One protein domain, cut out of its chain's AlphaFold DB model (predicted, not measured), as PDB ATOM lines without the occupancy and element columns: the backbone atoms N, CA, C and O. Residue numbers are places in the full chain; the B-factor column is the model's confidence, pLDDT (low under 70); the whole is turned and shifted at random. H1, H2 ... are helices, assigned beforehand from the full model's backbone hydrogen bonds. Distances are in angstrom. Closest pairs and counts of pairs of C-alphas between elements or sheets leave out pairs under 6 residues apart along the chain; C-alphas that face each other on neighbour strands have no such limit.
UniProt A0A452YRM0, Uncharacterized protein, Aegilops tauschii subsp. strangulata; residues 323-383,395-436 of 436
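AT A GLANCE: This is residues 323 to 383 and 395 to 436 of the 436 residues of an uncharacterized protein of Aegilops tauschii subsp. strangulata (UniProt A0A452YRM0). A long helical hairpin of H1 and H2 makes the length of the domain, and H5 packs on both of its helices toward the end where H1 begins and H2 ends, completing a bundle of three helices. The short H3 and H4 pack on H5 near that same end, while the link of residues 350 to 356 lies at the opposite end of the hairpin. The printed part has 103 residues with five named helices, in the order H1, H2, H3, H4, H5, and no named strand; its class is all helix. It is only just loose, close to compact, with a radius of gyration of the C-alphas of 15.5 A, and its outline is elongated, spanning 49 by 29 by 25 A.

IN THESE COORDINATES: H1, residues 323 to 349, begins with C-alpha 323 at (18.145, 31.082, -61.536) and is 39.3 A long. H2, residues 357 to 378, is 31.4 A long and ends with C-alpha 378 at (15.272, 22.499, -56.229). H3 holds residues 402 to 407, 9.2 A, and H4 residues 409 to 412, 5.5 A. H5, residues 418 to 433, is 22.5 A long and ends with C-alpha 433 at (14.320, 11.175, -57.157).

HOW THE PARTS SIT: H1 and H2 form a helical hairpin and touch at a shallow tilt of 25 degrees, opposite ways; their closest C-alphas, of Ile 330 and Leu 370, are 6.5 A apart. H5 is the hub, touching the four other helices. It touches H1 with residues 418 to 424 alone, closest at the C-alphas of Pro 420 and Leu 331, 4.9 A, at a steep tilt of 44 degrees, opposite ways. H2 touches H5 with residues 371 to 378 alone, closest at the C-alphas of Ser 378 and Ala 427, 5.2 A; they run the same way at a shallow tilt of 34 degrees, only just short of steep. H3 touches H5, closest at the C-alphas of Trp 405 and Val 428, 6.2 A, at a steep tilt of 52 degrees. H4 touches H5, closest at the C-alphas of Phe 412 and Arg 421, 5.3 A. H2 and H4 are apart. Every O i to N i+4 pair is within hydrogen-bond range in H1, H2, H3 and H5; H4 is too short for such a pair, and its 1 O i to N i+3 pair is not within range.

THE WHOLE: The two farthest C-alphas, of Gly 351 and Arg 395, are 49.6 A apart. Residues 384 to 394 are not printed, and C-alphas 383 and 395 are 9.7 A apart across this cut. Of the links printed whole, none is long. The mean pLDDT of the printed part is 83.9; 18 residues are under 70, among them 379 to 383 and 395 to 397.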
ATOM      1  N   PRO A 323      18.234  32.154 -62.529       92.94
ATOM      2  CA  PRO A 323      18.145  31.082 -61.536       92.94
ATOM      3  C   PRO A 323      19.458  30.819 -60.798       92.94
ATOM      4  O   PRO A 323      19.449  30.503 -59.609       92.94
ATOM      5  N   ASP A 324      20.583  31.000 -61.494       93.88
ATOM      6  CA  ASP A 324      21.922  30.847 -60.934       93.88
ATOM      7  C   ASP A 324      22.168  31.805 -59.763       93.88
ATOM      8  O   ASP A 324      22.756  31.390 -58.770       93.88
ATOM      9  N   ASN A 325      21.630  33.030 -59.804       94.00
ATOM     10  CA  ASN A 325      21.796  33.999 -58.716       94.00
ATOM     11  C   ASN A 325      21.156  33.504 -57.410       94.00
ATOM     12  O   ASN A 325      21.728  33.679 -56.336       94.00
ATOM     13  N   VAL A 326      19.986  32.857 -57.490       95.25
ATOM     14  CA  VAL A 326      19.322  32.263 -56.315       95.25
ATOM     15  C   VAL A 326      20.190  31.150 -55.730       95.25
ATOM     16  O   VAL A 326      20.381  31.084 -54.516       95.25
ATOM     17  N   ILE A 327      20.736  30.289 -56.591       95.88
ATOM     18  CA  ILE A 327      21.615  29.189 -56.183       95.88
ATOM     19  C   ILE A 327      22.886  29.737 -55.529       95.88
ATOM     20  O   ILE A 327      23.282  29.262 -54.465       95.88
ATOM     21  N   ASP A 328      23.484  30.772 -56.113       95.75
ATOM     22  CA  ASP A 328      24.704  31.394 -55.606       95.75
ATOM     23  C   ASP A 328      24.482  32.034 -54.237       95.75
ATOM     24  O   ASP A 328      25.316  31.867 -53.349       95.75
ATOM     25  N   ILE A 329      23.337  32.684 -54.004       95.62
ATOM     26  CA  ILE A 329      22.967  33.187 -52.673       95.62
ATOM     27  C   ILE A 329      22.904  32.039 -51.662       95.62
ATOM     28  O   ILE A 329      23.524  32.125 -50.603       95.62
ATOM     29  N   ILE A 330      22.221  30.938 -51.992       95.75
ATOM     30  CA  ILE A 330      22.100  29.777 -51.097       95.75
ATOM     31  C   ILE A 330      23.484  29.195 -50.768       95.75
ATOM     32  O   ILE A 330      23.789  28.941 -49.599       95.75
ATOM     33  N   LEU A 331      24.339  29.002 -51.775       96.19
ATOM     34  CA  LEU A 331      25.683  28.446 -51.599       96.19
ATOM     35  C   LEU A 331      26.599  29.388 -50.806       96.19
ATOM     36  O   LEU A 331      27.284  28.939 -49.883       96.19
ATOM     37  N   ASN A 332      26.574  30.690 -51.097       95.19
ATOM     38  CA  ASN A 332      27.382  31.692 -50.401       95.19
ATOM     39  C   ASN A 332      26.937  31.881 -48.944       95.19
ATOM     40  O   ASN A 332      27.777  31.978 -48.044       95.19
ATOM     41  N   SER A 333      25.631  31.866 -48.669       94.62
ATOM     42  CA  SER A 333      25.111  31.884 -47.299       94.62
ATOM     43  C   SER A 333      25.468  30.601 -46.540       94.62
ATOM     44  O   SER A 333      25.800  30.664 -45.356       94.62
ATOM     45  N   ALA A 334      25.509  29.447 -47.211       95.00
ATOM     46  CA  ALA A 334      25.986  28.202 -46.610       95.00
ATOM     47  C   ALA A 334      27.490  28.224 -46.309       95.00
ATOM     48  O   ALA A 334      27.927  27.701 -45.281       95.00
ATOM     49  N   GLU A 335      28.298  28.852 -47.165       94.56
ATOM     50  CA  GLU A 335      29.722  29.052 -46.899       94.56
ATOM     51  C   GLU A 335      29.937  29.998 -45.714       94.56
ATOM     52  O   GLU A 335      30.763  29.728 -44.834       94.56
ATOM     53  N   ASN A 336      29.155  31.076 -45.645       93.19
ATOM     54  CA  ASN A 336      29.169  31.989 -44.512       93.19
ATOM     55  C   ASN A 336      28.795  31.270 -43.204       93.19
ATOM     56  O   ASN A 336      29.527  31.377 -42.218       93.19
ATOM     57  N   LEU A 337      27.723  30.472 -43.214       92.38
ATOM     58  CA  LEU A 337      27.310  29.661 -42.069       92.38
ATOM     59  C   LEU A 337      28.410  28.674 -41.652       92.38
ATOM     60  O   LEU A 337      28.705  28.540 -40.464       92.38
ATOM     61  N   ASN A 338      29.072  28.031 -42.620       93.69
ATOM     62  CA  ASN A 338      30.176  27.113 -42.353       93.69
ATOM     63  C   ASN A 338      31.331  27.811 -41.621       93.69
ATOM     64  O   ASN A 338      31.887  27.258 -40.672       93.69
ATOM     65  N   ARG A 339      31.668  29.043 -42.025       91.25
ATOM     66  CA  ARG A 339      32.688  29.857 -41.351       91.25
ATOM     67  C   ARG A 339      32.299  30.156 -39.904       91.25
ATOM     68  O   ARG A 339      33.124  29.983 -39.014       91.25
ATOM     69  N   GLN A 340      31.047  30.544 -39.659       89.44
ATOM     70  CA  GLN A 340      30.564  30.830 -38.304       89.44
ATOM     71  C   GLN A 340      30.585  29.585 -37.405       89.44
ATOM     72  O   GLN A 340      31.010  29.665 -36.252       89.44
ATOM     73  N   LEU A 341      30.202  28.422 -37.938       88.50
ATOM     74  CA  LEU A 341      30.272  27.148 -37.218       88.50
ATOM     75  C   LEU A 341      31.715  26.730 -36.918       88.50
ATOM     76  O   LEU A 341      31.995  26.261 -35.817       88.50
ATOM     77  N   ALA A 342      32.642  26.934 -37.857       88.12
ATOM     78  CA  ALA A 342      34.060  26.668 -37.630       88.12
ATOM     79  C   ALA A 342      34.629  27.558 -36.512       88.12
ATOM     80  O   ALA A 342      35.344  27.060 -35.639       88.12
ATOM     81  N   CYS A 343      34.266  28.846 -36.492       86.88
ATOM     82  CA  CYS A 343      34.623  29.760 -35.407       86.88
ATOM     83  C   CYS A 343      34.064  29.278 -34.060       86.88
ATOM     84  O   CYS A 343      34.829  29.139 -33.107       86.88
ATOM     85  N   LEU A 344      32.772  28.940 -33.994       84.25
ATOM     86  CA  LEU A 344      32.126  28.421 -32.783       84.25
ATOM     87  C   LEU A 344      32.792  27.129 -32.280       84.25
ATOM     88  O   LEU A 344      33.059  26.970 -31.092       84.25
ATOM     89  N   TYR A 345      33.110  26.204 -33.184       83.38
ATOM     90  CA  TYR A 345      33.820  24.976 -32.837       83.38
ATOM     91  C   TYR A 345      35.222  25.270 -32.287       83.38
ATOM     92  O   TYR A 345      35.647  24.674 -31.297       83.38
ATOM     93  N   SER A 346      35.939  26.217 -32.898       84.38
ATOM     94  CA  SER A 346      37.272  26.615 -32.443       84.38
ATOM     95  C   SER A 346      37.259  27.266 -31.054       84.38
ATOM     96  O   SER A 346      38.115  26.928 -30.239       84.38
ATOM     97  N   SER A 347      36.270  28.114 -30.742       79.00
ATOM     98  CA  SER A 347      36.151  28.762 -29.429       79.00
ATOM     99  C   SER A 347      35.817  27.751 -28.331       79.00
ATOM    100  O   SER A 347      36.454  27.739 -27.277       79.00
ATOM    101  N   VAL A 348      34.902  26.814 -28.610       79.00
ATOM    102  CA  VAL A 348      34.585  25.706 -27.697       79.00
ATOM    103  C   VAL A 348      35.825  24.850 -27.415       79.00
ATOM    104  O   VAL A 348      36.101  24.514 -26.262       79.00
ATOM    105  N   ASN A 349      36.621  24.538 -28.441       79.44
ATOM    106  CA  ASN A 349      37.859  23.766 -28.281       79.44
ATOM    107  C   ASN A 349      38.966  24.526 -27.541       79.44
ATOM    108  O   ASN A 349      39.777  23.904 -26.855       79.44
ATOM    109  N   ALA A 350      39.010  25.854 -27.668       81.06
ATOM    110  CA  ALA A 350      39.963  26.712 -26.967       81.06
ATOM    111  C   ALA A 350      39.668  26.838 -25.458       81.06
ATOM    112  O   ALA A 350      40.485  27.386 -24.717       81.06
ATOM    113  N   GLY A 351      38.550  26.280 -24.982       68.25
ATOM    114  CA  GLY A 351      38.201  26.236 -23.567       68.25
ATOM    115  C   GLY A 351      37.292  27.373 -23.104       68.25
ATOM    116  O   GLY A 351      37.163  27.558 -21.890       68.25
ATOM    117  N   ASP A 352      36.635  28.095 -24.022       69.50
ATOM    118  CA  ASP A 352      35.551  29.008 -23.656       69.50
ATOM    119  C   ASP A 352      34.402  28.215 -23.027       69.50
ATOM    120  O   ASP A 352      33.693  27.445 -23.674       69.50
ATOM    121  N   LYS A 353      34.228  28.385 -21.713       60.66
ATOM    122  CA  LYS A 353      33.275  27.596 -20.912       60.66
ATOM    123  C   LYS A 353      31.820  28.040 -21.065       60.66
ATOM    124  O   LYS A 353      30.936  27.369 -20.536       60.66
ATOM    125  N   LYS A 354      31.557  29.166 -21.732       63.44
ATOM    126  CA  LYS A 354      30.204  29.690 -21.949       63.44
ATOM    127  C   LYS A 354      29.900  29.704 -23.441       63.44
ATOM    128  O   LYS A 354      30.227  30.658 -24.138       63.44
ATOM    129  N   LEU A 355      29.272  28.629 -23.912       66.06
ATOM    130  CA  LEU A 355      28.616  28.635 -25.212       66.06
ATOM    131  C   LEU A 355      27.453  29.627 -25.144       66.06
ATOM    132  O   LEU A 355      26.591  29.523 -24.272       66.06
ATOM    133  N   ASP A 356      27.452  30.603 -26.041       71.94
ATOM    134  CA  ASP A 356      26.321  31.508 -26.179       71.94
ATOM    135  C   ASP A 356      25.181  30.769 -26.888       71.94
ATOM    136  O   ASP A 356      25.220  30.537 -28.099       71.94
ATOM    137  N   ASN A 357      24.176  30.372 -26.109       69.19
ATOM    138  CA  ASN A 357      23.024  29.641 -26.622       69.19
ATOM    139  C   ASN A 357      22.206  30.471 -27.622       69.19
ATOM    140  O   ASN A 357      21.668  29.894 -28.559       69.19
ATOM    141  N   VAL A 358      22.155  31.803 -27.492       69.69
ATOM    142  CA  VAL A 358      21.458  32.668 -28.463       69.69
ATOM    143  C   VAL A 358      22.158  32.593 -29.814       69.69
ATOM    144  O   VAL A 358      21.510  32.435 -30.849       69.69
ATOM    145  N   LYS A 359      23.498  32.614 -29.812       72.81
ATOM    146  CA  LYS A 359      24.285  32.407 -31.034       72.81
ATOM    147  C   LYS A 359      24.070  31.024 -31.638       72.81
ATOM    148  O   LYS A 359      23.942  30.922 -32.856       72.81
ATOM    149  N   LEU A 360      24.026  29.975 -30.815       76.69
ATOM    150  CA  LEU A 360      23.768  28.618 -31.296       76.69
ATOM    151  C   LEU A 360      22.394  28.515 -31.973       76.69
ATOM    152  O   LEU A 360      22.320  28.030 -33.101       76.69
ATOM    153  N   HIS A 361      21.343  29.044 -31.341       75.81
ATOM    154  CA  HIS A 361      19.999  29.074 -31.919       75.81
ATOM    155  C   HIS A 361      19.954  29.869 -33.229       75.81
ATOM    156  O   HIS A 361      19.429  29.383 -34.226       75.81
ATOM    157  N   GLY A 362      20.597  31.040 -33.294       78.69
ATOM    158  CA  GLY A 362      20.690  31.808 -34.540       78.69
ATOM    159  C   GLY A 362      21.422  31.067 -35.673       78.69
ATOM    160  O   GLY A 362      21.151  31.298 -36.851       78.69
ATOM    161  N   LEU A 363      22.361  30.166 -35.360       84.19
ATOM    162  CA  LEU A 363      22.995  29.295 -36.360       84.19
ATOM    163  C   LEU A 363      22.067  28.153 -36.797       84.19
ATOM    164  O   LEU A 363      22.008  27.856 -37.989       84.19
ATOM    165  N   GLN A 364      21.329  27.545 -35.864       82.69
ATOM    166  CA  GLN A 364      20.352  26.487 -36.153       82.69
ATOM    167  C   GLN A 364      19.209  26.994 -37.041       82.69
ATOM    168  O   GLN A 364      18.904  26.374 -38.058       82.69
ATOM    169  N   ARG A 365      18.654  28.171 -36.738       83.88
ATOM    170  CA  ARG A 365      17.605  28.793 -37.556       83.88
ATOM    171  C   ARG A 365      18.065  29.075 -38.978       83.88
ATOM    172  O   ARG A 365      17.384  28.724 -39.938       83.88
ATOM    173  N   ARG A 366      19.266  29.642 -39.134       87.00
ATOM    174  CA  ARG A 366      19.857  29.882 -40.461       87.00
ATOM    175  C   ARG A 366      20.110  28.587 -41.222       87.00
ATOM    176  O   ARG A 366      19.884  28.542 -42.427       87.00
ATOM    177  N   TRP A 367      20.529  27.528 -40.533       90.38
ATOM    178  CA  TRP A 367      20.627  26.200 -41.129       90.38
ATOM    179  C   TRP A 367      19.269  25.702 -41.645       90.38
ATOM    180  O   TRP A 367      19.164  25.337 -42.818       90.38
ATOM    181  N   ALA A 368      18.221  25.762 -40.820       85.94
ATOM    182  CA  ALA A 368      16.871  25.356 -41.206       85.94
ATOM    183  C   ALA A 368      16.335  26.184 -42.389       85.94
ATOM    184  O   ALA A 368      15.733  25.644 -43.320       85.94
ATOM    185  N   LEU A 369      16.597  27.492 -42.402       88.62
ATOM    186  CA  LEU A 369      16.194  28.391 -43.480       88.62
ATOM    187  C   LEU A 369      16.904  28.071 -44.804       88.62
ATOM    188  O   LEU A 369      16.255  28.002 -45.847       88.62
ATOM    189  N   LEU A 370      18.207  27.777 -44.769       92.94
ATOM    190  CA  LEU A 370      18.947  27.317 -45.949       92.94
ATOM    191  C   LEU A 370      18.416  25.987 -46.483       92.94
ATOM    192  O   LEU A 370      18.307  25.812 -47.698       92.94
ATOM    193  N   GLN A 371      18.038  25.061 -45.599       89.44
ATOM    194  CA  GLN A 371      17.391  23.824 -46.025       89.44
ATOM    195  C   GLN A 371      16.062  24.115 -46.729       89.44
ATOM    196  O   GLN A 371      15.858  23.630 -47.841       89.44
ATOM    197  N   LYS A 372      15.197  24.958 -46.150       88.38
ATOM    198  CA  LYS A 372      13.927  25.377 -46.773       88.38
ATOM    199  C   LYS A 372      14.139  26.044 -48.137       88.38
ATOM    200  O   LYS A 372      13.427  25.719 -49.082       88.38
ATOM    201  N   LEU A 373      15.150  26.901 -48.277       92.00
ATOM    202  CA  LEU A 373      15.502  27.544 -49.549       92.00
ATOM    203  C   LEU A 373      15.934  26.539 -50.619       92.00
ATOM    204  O   LEU A 373      15.513  26.641 -51.774       92.00
ATOM    205  N   VAL A 374      16.731  25.532 -50.254       91.44
ATOM    206  CA  VAL A 374      17.059  24.440 -51.179       91.44
ATOM    207  C   VAL A 374      15.799  23.676 -51.573       91.44
ATOM    208  O   VAL A 374      15.619  23.367 -52.748       91.44
ATOM    209  N   LEU A 375      14.894  23.393 -50.633       86.06
ATOM    210  CA  LEU A 375      13.635  22.705 -50.932       86.06
ATOM    211  C   LEU A 375      12.755  23.514 -51.900       86.06
ATOM    212  O   LEU A 375      12.238  22.948 -52.861       86.06
ATOM    213  N   ALA A 376      12.635  24.826 -51.692       87.06
ATOM    214  CA  ALA A 376      11.854  25.713 -52.552       87.06
ATOM    215  C   ALA A 376      12.464  25.867 -53.963       87.06
ATOM    216  O   ALA A 376      11.742  25.876 -54.964       87.06
ATOM    217  N   SER A 377      13.796  25.939 -54.059       90.94
ATOM    218  CA  SER A 377      14.518  26.181 -55.320       90.94
ATOM    219  C   SER A 377      14.880  24.924 -56.119       90.94
ATOM    220  O   SER A 377      15.178  25.026 -57.303       90.94
ATOM    221  N   SER A 378      14.917  23.738 -55.510       85.94
ATOM    222  CA  SER A 378      15.272  22.499 -56.229       85.94
ATOM    223  C   SER A 378      14.086  21.820 -56.902       85.94
ATOM    224  O   SER A 378      14.302  20.964 -57.755       85.94
ATOM    225  N   GLY A 379      12.861  22.227 -56.551       68.69
ATOM    226  CA  GLY A 379      11.624  21.626 -57.032       68.69
ATOM    227  C   GLY A 379      11.443  20.206 -56.501       68.69
ATOM    228  O   GLY A 379      12.231  19.310 -56.776       68.69
ATOM    229  N   SER A 380      10.399  19.985 -55.703       56.41
ATOM    230  CA  SER A 380       9.878  18.631 -55.508       56.41
ATOM    231  C   SER A 380       8.454  18.661 -54.966       56.41
ATOM    232  O   SER A 380       8.173  19.399 -54.019       56.41
ATOM    233  N   ASP A 381       7.626  17.741 -55.448       51.38
ATOM    234  CA  ASP A 381       6.269  17.444 -54.963       51.38
ATOM    235  C   ASP A 381       6.243  16.608 -53.656       51.38
ATOM    236  O   ASP A 381       5.237  15.971 -53.322       51.38
ATOM    237  N   ASN A 382       7.328  16.588 -52.868       44.41
ATOM    238  CA  ASN A 382       7.390  15.819 -51.619       44.41
ATOM    239  C   ASN A 382       6.633  16.508 -50.472       44.41
ATOM    240  O   ASN A 382       7.187  16.914 -49.452       44.41
ATOM    241  N   THR A 383       5.310  16.473 -50.598       42.28
ATOM    242  CA  THR A 383       4.259  16.676 -49.584       42.28
ATOM    243  C   THR A 383       4.401  15.807 -48.315       42.28
ATOM    244  O   THR A 383       3.516  15.809 -47.455       42.28
ATOM    245  N   ARG A 395       0.094  23.154 -55.972       43.62
ATOM    246  CA  ARG A 395       1.355  22.727 -56.582       43.62
ATOM    247  C   ARG A 395       2.085  23.980 -57.048       43.62
ATOM    248  O   ARG A 395       1.809  24.486 -58.135       43.62
ATOM    249  N   PHE A 396       2.961  24.520 -56.211       49.75
ATOM    250  CA  PHE A 396       3.824  25.617 -56.626       49.75
ATOM    251  C   PHE A 396       4.847  25.070 -57.620       49.75
ATOM    252  O   PHE A 396       5.674  24.221 -57.290       49.75
ATOM    253  N   ARG A 397       4.755  25.526 -58.873       60.84
ATOM    254  CA  ARG A 397       5.793  25.290 -59.876       60.84
ATOM    255  C   ARG A 397       7.071  25.937 -59.346       60.84
ATOM    256  O   ARG A 397       7.062  27.133 -59.081       60.84
ATOM    257  N   SER A 398       8.142  25.163 -59.176       76.56
ATOM    258  CA  SER A 398       9.415  25.737 -58.734       76.56
ATOM    259  C   SER A 398       9.865  26.805 -59.731       76.56
ATOM    260  O   SER A 398       9.932  26.544 -60.935       76.56
ATOM    261  N   LEU A 399      10.116  28.015 -59.225       86.56
ATOM    262  CA  LEU A 399      10.555  29.158 -60.031       86.56
ATOM    263  C   LEU A 399      11.978  28.959 -60.568       86.56
ATOM    264  O   LEU A 399      12.312  29.444 -61.647       86.56
ATOM    265  N   VAL A 400      12.804  28.215 -59.831       89.69
ATOM    266  CA  VAL A 400      14.151  27.830 -60.245       89.69
ATOM    267  C   VAL A 400      14.055  26.480 -60.964       89.69
ATOM    268  O   VAL A 400      13.647  25.489 -60.358       89.69
ATOM    269  N   PRO A 401      14.406  26.391 -62.260       88.06
ATOM    270  CA  PRO A 401      14.391  25.118 -62.958       88.06
ATOM    271  C   PRO A 401      15.408  24.165 -62.312       88.06
ATOM    272  O   PRO A 401      16.573  24.542 -62.162       88.06
ATOM    273  N   PRO A 402      15.038  22.908 -62.003       84.19
ATOM    274  CA  PRO A 402      15.956  21.959 -61.367       84.19
ATOM    275  C   PRO A 402      17.258  21.719 -62.150       84.19
ATOM    276  O   PRO A 402      18.303  21.422 -61.572       84.19
ATOM    277  N   SER A 403      17.237  21.907 -63.476       87.62
ATOM    278  CA  SER A 403      18.435  21.853 -64.320       87.62
ATOM    279  C   SER A 403      19.499  22.891 -63.947       87.62
ATOM    280  O   SER A 403      20.678  22.635 -64.173       87.62
ATOM    281  N   ALA A 404      19.122  24.035 -63.366       92.81
ATOM    282  CA  ALA A 404      20.079  25.046 -62.907       92.81
ATOM    283  C   ALA A 404      20.994  24.486 -61.802       92.81
ATOM    284  O   ALA A 404      22.214  24.617 -61.879       92.81
ATOM    285  N   TRP A 405      20.434  23.731 -60.849       93.44
ATOM    286  CA  TRP A 405      21.222  23.029 -59.828       93.44
ATOM    287  C   TRP A 405      22.189  22.007 -60.430       93.44
ATOM    288  O   TRP A 405      23.318  21.871 -59.959       93.44
ATOM    289  N   VAL A 406      21.782  21.315 -61.499       92.88
ATOM    290  CA  VAL A 406      22.648  20.363 -62.211       92.88
ATOM    291  C   VAL A 406      23.813  21.081 -62.899       92.88
ATOM    292  O   VAL A 406      24.952  20.622 -62.812       92.88
ATOM    293  N   HIS A 407      23.569  22.227 -63.538       93.62
ATOM    294  CA  HIS A 407      24.633  23.018 -64.165       93.62
ATOM    295  C   HIS A 407      25.655  23.552 -63.148       93.62
ATOM    296  O   HIS A 407      26.831  23.698 -63.479       93.62
ATOM    297  N   LYS A 408      25.242  23.750 -61.891       95.12
ATOM    298  CA  LYS A 408      26.101  24.214 -60.793       95.12
ATOM    299  C   LYS A 408      26.924  23.110 -60.107       95.12
ATOM    300  O   LYS A 408      27.749  23.430 -59.253       95.12
ATOM    301  N   ILE A 409      26.800  21.830 -60.499       95.88
ATOM    302  CA  ILE A 409      27.524  20.699 -59.865       95.88
ATOM    303  C   ILE A 409      29.031  20.925 -59.792       95.88
ATOM    304  O   ILE A 409      29.637  20.731 -58.734       95.88
ATOM    305  N   SER A 410      29.653  21.335 -60.900       95.50
ATOM    306  CA  SER A 410      31.100  21.556 -60.932       95.50
ATOM    307  C   SER A 410      31.543  22.687 -60.013       95.50
ATOM    308  O   SER A 410      32.669  22.661 -59.525       95.50
ATOM    309  N   GLU A 411      30.680  23.676 -59.794       94.81
ATOM    310  CA  GLU A 411      30.961  24.836 -58.957       94.81
ATOM    311  C   GLU A 411      30.835  24.468 -57.482       94.81
ATOM    312  O   GLU A 411      31.831  24.521 -56.756       94.81
ATOM    313  N   PHE A 412      29.667  23.977 -57.047       95.62
ATOM    314  CA  PHE A 412      29.468  23.669 -55.632       95.62
ATOM    315  C   PHE A 412      30.394  22.547 -55.144       95.62
ATOM    316  O   PHE A 412      30.832  22.572 -53.998       95.62
ATOM    317  N   SER A 413      30.772  21.599 -56.013       95.69
ATOM    318  CA  SER A 413      31.711  20.517 -55.671       95.69
ATOM    319  C   SER A 413      33.133  21.009 -55.380       95.69
ATOM    320  O   SER A 413      33.897  20.295 -54.729       95.69
ATOM    321  N   ARG A 414      33.498  22.211 -55.849       95.25
ATOM    322  CA  ARG A 414      34.823  22.819 -55.649       95.25
ATOM    323  C   ARG A 414      34.926  23.664 -54.382       95.25
ATOM    324  O   ARG A 414      36.039  24.048 -54.031       95.25
ATOM    325  N   PHE A 415      33.822  23.939 -53.683       93.81
ATOM    326  CA  PHE A 415      33.888  24.653 -52.408       93.81
ATOM    327  C   PHE A 415      34.748  23.873 -51.412       93.81
ATOM    328  O   PHE A 415      34.563  22.672 -51.197       93.81
ATOM    329  N   SER A 416      35.674  24.574 -50.761       93.38
ATOM    330  CA  SER A 416      36.479  24.012 -49.672       93.38
ATOM    331  C   SER A 416      35.586  23.641 -48.482       93.38
ATOM    332  O   SER A 416      35.723  22.569 -47.883       93.38
ATOM    333  N   SER A 417      34.597  24.490 -48.203       93.94
ATOM    334  CA  SER A 417      33.604  24.311 -47.150       93.94
ATOM    335  C   SER A 417      32.670  23.113 -47.424       93.94
ATOM    336  O   SER A 417      32.237  22.908 -48.561       93.94
ATOM    337  N   PRO A 418      32.339  22.290 -46.411       94.62
ATOM    338  CA  PRO A 418      31.438  21.149 -46.578       94.62
ATOM    339  C   PRO A 418      29.958  21.534 -46.738       94.62
ATOM    340  O   PRO A 418      29.250  20.834 -47.457       94.62
ATOM    341  N   LEU A 419      29.472  22.621 -46.121       94.75
ATOM    342  CA  LEU A 419      28.038  22.959 -46.177       94.75
ATOM    343  C   LEU A 419      27.515  23.314 -47.581       94.75
ATOM    344  O   LEU A 419      26.491  22.745 -47.959       94.75
ATOM    345  N   PRO A 420      28.185  24.162 -48.389       96.44
ATOM    346  CA  PRO A 420      27.745  24.418 -49.765       96.44
ATOM    347  C   PRO A 420      27.685  23.136 -50.600       96.44
ATOM    348  O   PRO A 420      26.711  22.898 -51.311       96.44
ATOM    349  N   ARG A 421      28.690  22.257 -50.447       96.75
ATOM    350  CA  ARG A 421      28.723  20.939 -51.098       96.75
ATOM    351  C   ARG A 421      27.526  20.089 -50.696       96.75
ATOM    352  O   ARG A 421      26.864  19.521 -51.560       96.75
ATOM    353  N   PHE A 422      27.253  20.002 -49.397       96.19
ATOM    354  CA  PHE A 422      26.130  19.234 -48.876       96.19
ATOM    355  C   PHE A 422      24.793  19.740 -49.429       96.19
ATOM    356  O   PHE A 422      24.013  18.941 -49.938       96.19
ATOM    357  N   LEU A 423      24.541  21.052 -49.386       94.62
ATOM    358  CA  LEU A 423      23.293  21.635 -49.885       94.62
ATOM    359  C   LEU A 423      23.140  21.490 -51.404       94.62
ATOM    360  O   LEU A 423      22.048  21.169 -51.870       94.62
ATOM    361  N   GLY A 424      24.224  21.645 -52.171       94.69
ATOM    362  CA  GLY A 424      24.211  21.404 -53.615       94.69
ATOM    363  C   GLY A 424      23.832  19.962 -53.961       94.69
ATOM    364  O   GLY A 424      22.937  19.724 -54.772       94.69
ATOM    365  N   TRP A 425      24.434  18.981 -53.280       94.56
ATOM    366  CA  TRP A 425      24.056  17.575 -53.454       94.56
ATOM    367  C   TRP A 425      22.651  17.267 -52.939       94.56
ATOM    368  O   TRP A 425      21.949  16.461 -53.550       94.56
ATOM    369  N   MET A 426      22.204  17.928 -51.867       91.50
ATOM    370  CA  MET A 426      20.828  17.825 -51.389       91.50
ATOM    371  C   MET A 426      19.848  18.253 -52.486       91.50
ATOM    372  O   MET A 426      18.949  17.478 -52.804       91.50
ATOM    373  N   ALA A 427      20.067  19.404 -53.126       90.62
ATOM    374  CA  ALA A 427      19.247  19.887 -54.235       90.62
ATOM    375  C   ALA A 427      19.208  18.893 -55.410       90.62
ATOM    376  O   ALA A 427      18.137  18.464 -55.840       90.62
ATOM    377  N   VAL A 428      20.381  18.456 -55.884       91.38
ATOM    378  CA  VAL A 428      20.499  17.532 -57.026       91.38
ATOM    379  C   VAL A 428      19.863  16.173 -56.728       91.38
ATOM    380  O   VAL A 428      19.187  15.604 -57.585       91.38
ATOM    381  N   SER A 429      20.030  15.653 -55.509       87.88
ATOM    382  CA  SER A 429      19.453  14.363 -55.113       87.88
ATOM    383  C   SER A 429      17.924  14.361 -55.164       87.88
ATOM    384  O   SER A 429      17.326  13.328 -55.456       87.88
ATOM    385  N   ARG A 430      17.279  15.506 -54.907       78.94
ATOM    386  CA  ARG A 430      15.818  15.628 -54.965       78.94
ATOM    387  C   ARG A 430      15.315  15.576 -56.393       78.94
ATOM    388  O   ARG A 430      14.406  14.803 -56.666       78.94
ATOM    389  N   TYR A 431      15.969  16.299 -57.294       76.00
ATOM    390  CA  TYR A 431      15.661  16.219 -58.715       76.00
ATOM    391  C   TYR A 431      15.856  14.797 -59.260       76.00
ATOM    392  O   TYR A 431      15.011  14.285 -59.983       76.00
ATOM    393  N   ALA A 432      16.929  14.110 -58.855       76.56
ATOM    394  CA  ALA A 432      17.176  12.729 -59.272       76.56
ATOM    395  C   ALA A 432      16.073  11.752 -58.816       76.56
ATOM    396  O   ALA A 432      15.766  10.809 -59.542       76.56
ATOM    397  N   LYS A 433      15.447  11.987 -57.652       72.00
ATOM    398  CA  LYS A 433      14.320  11.175 -57.157       72.00
ATOM    399  C   LYS A 433      13.061  11.295 -58.017       72.00
ATOM    400  O   LYS A 433      12.225  10.410 -57.930       72.00
ATOM    401  N   GLU A 434      12.910  12.337 -58.836       64.94
ATOM    402  CA  GLU A 434      11.769  12.451 -59.761       64.94
ATOM    403  C   GLU A 434      11.887  11.507 -60.973       64.94
ATOM    404  O   GLU A 434      10.907  11.292 -61.683       64.94
ATOM    405  N   TYR A 435      13.071  10.928 -61.205       63.97
ATOM    406  CA  TYR A 435      13.357  10.012 -62.316       63.97
ATOM    407  C   TYR A 435      13.533   8.545 -61.888       63.97
ATOM    408  O   TYR A 435      13.833   7.703 -62.740       63.97
ATOM    409  N   LEU A 436      13.371   8.250 -60.593       56.62
ATOM    410  CA  LEU A 436      13.374   6.906 -60.002       56.62
ATOM    411  C   LEU A 436      11.943   6.503 -59.645       56.62
ATOM    412  O   LEU A 436      11.599   5.326 -59.893       56.62
TER     413      LEU A 436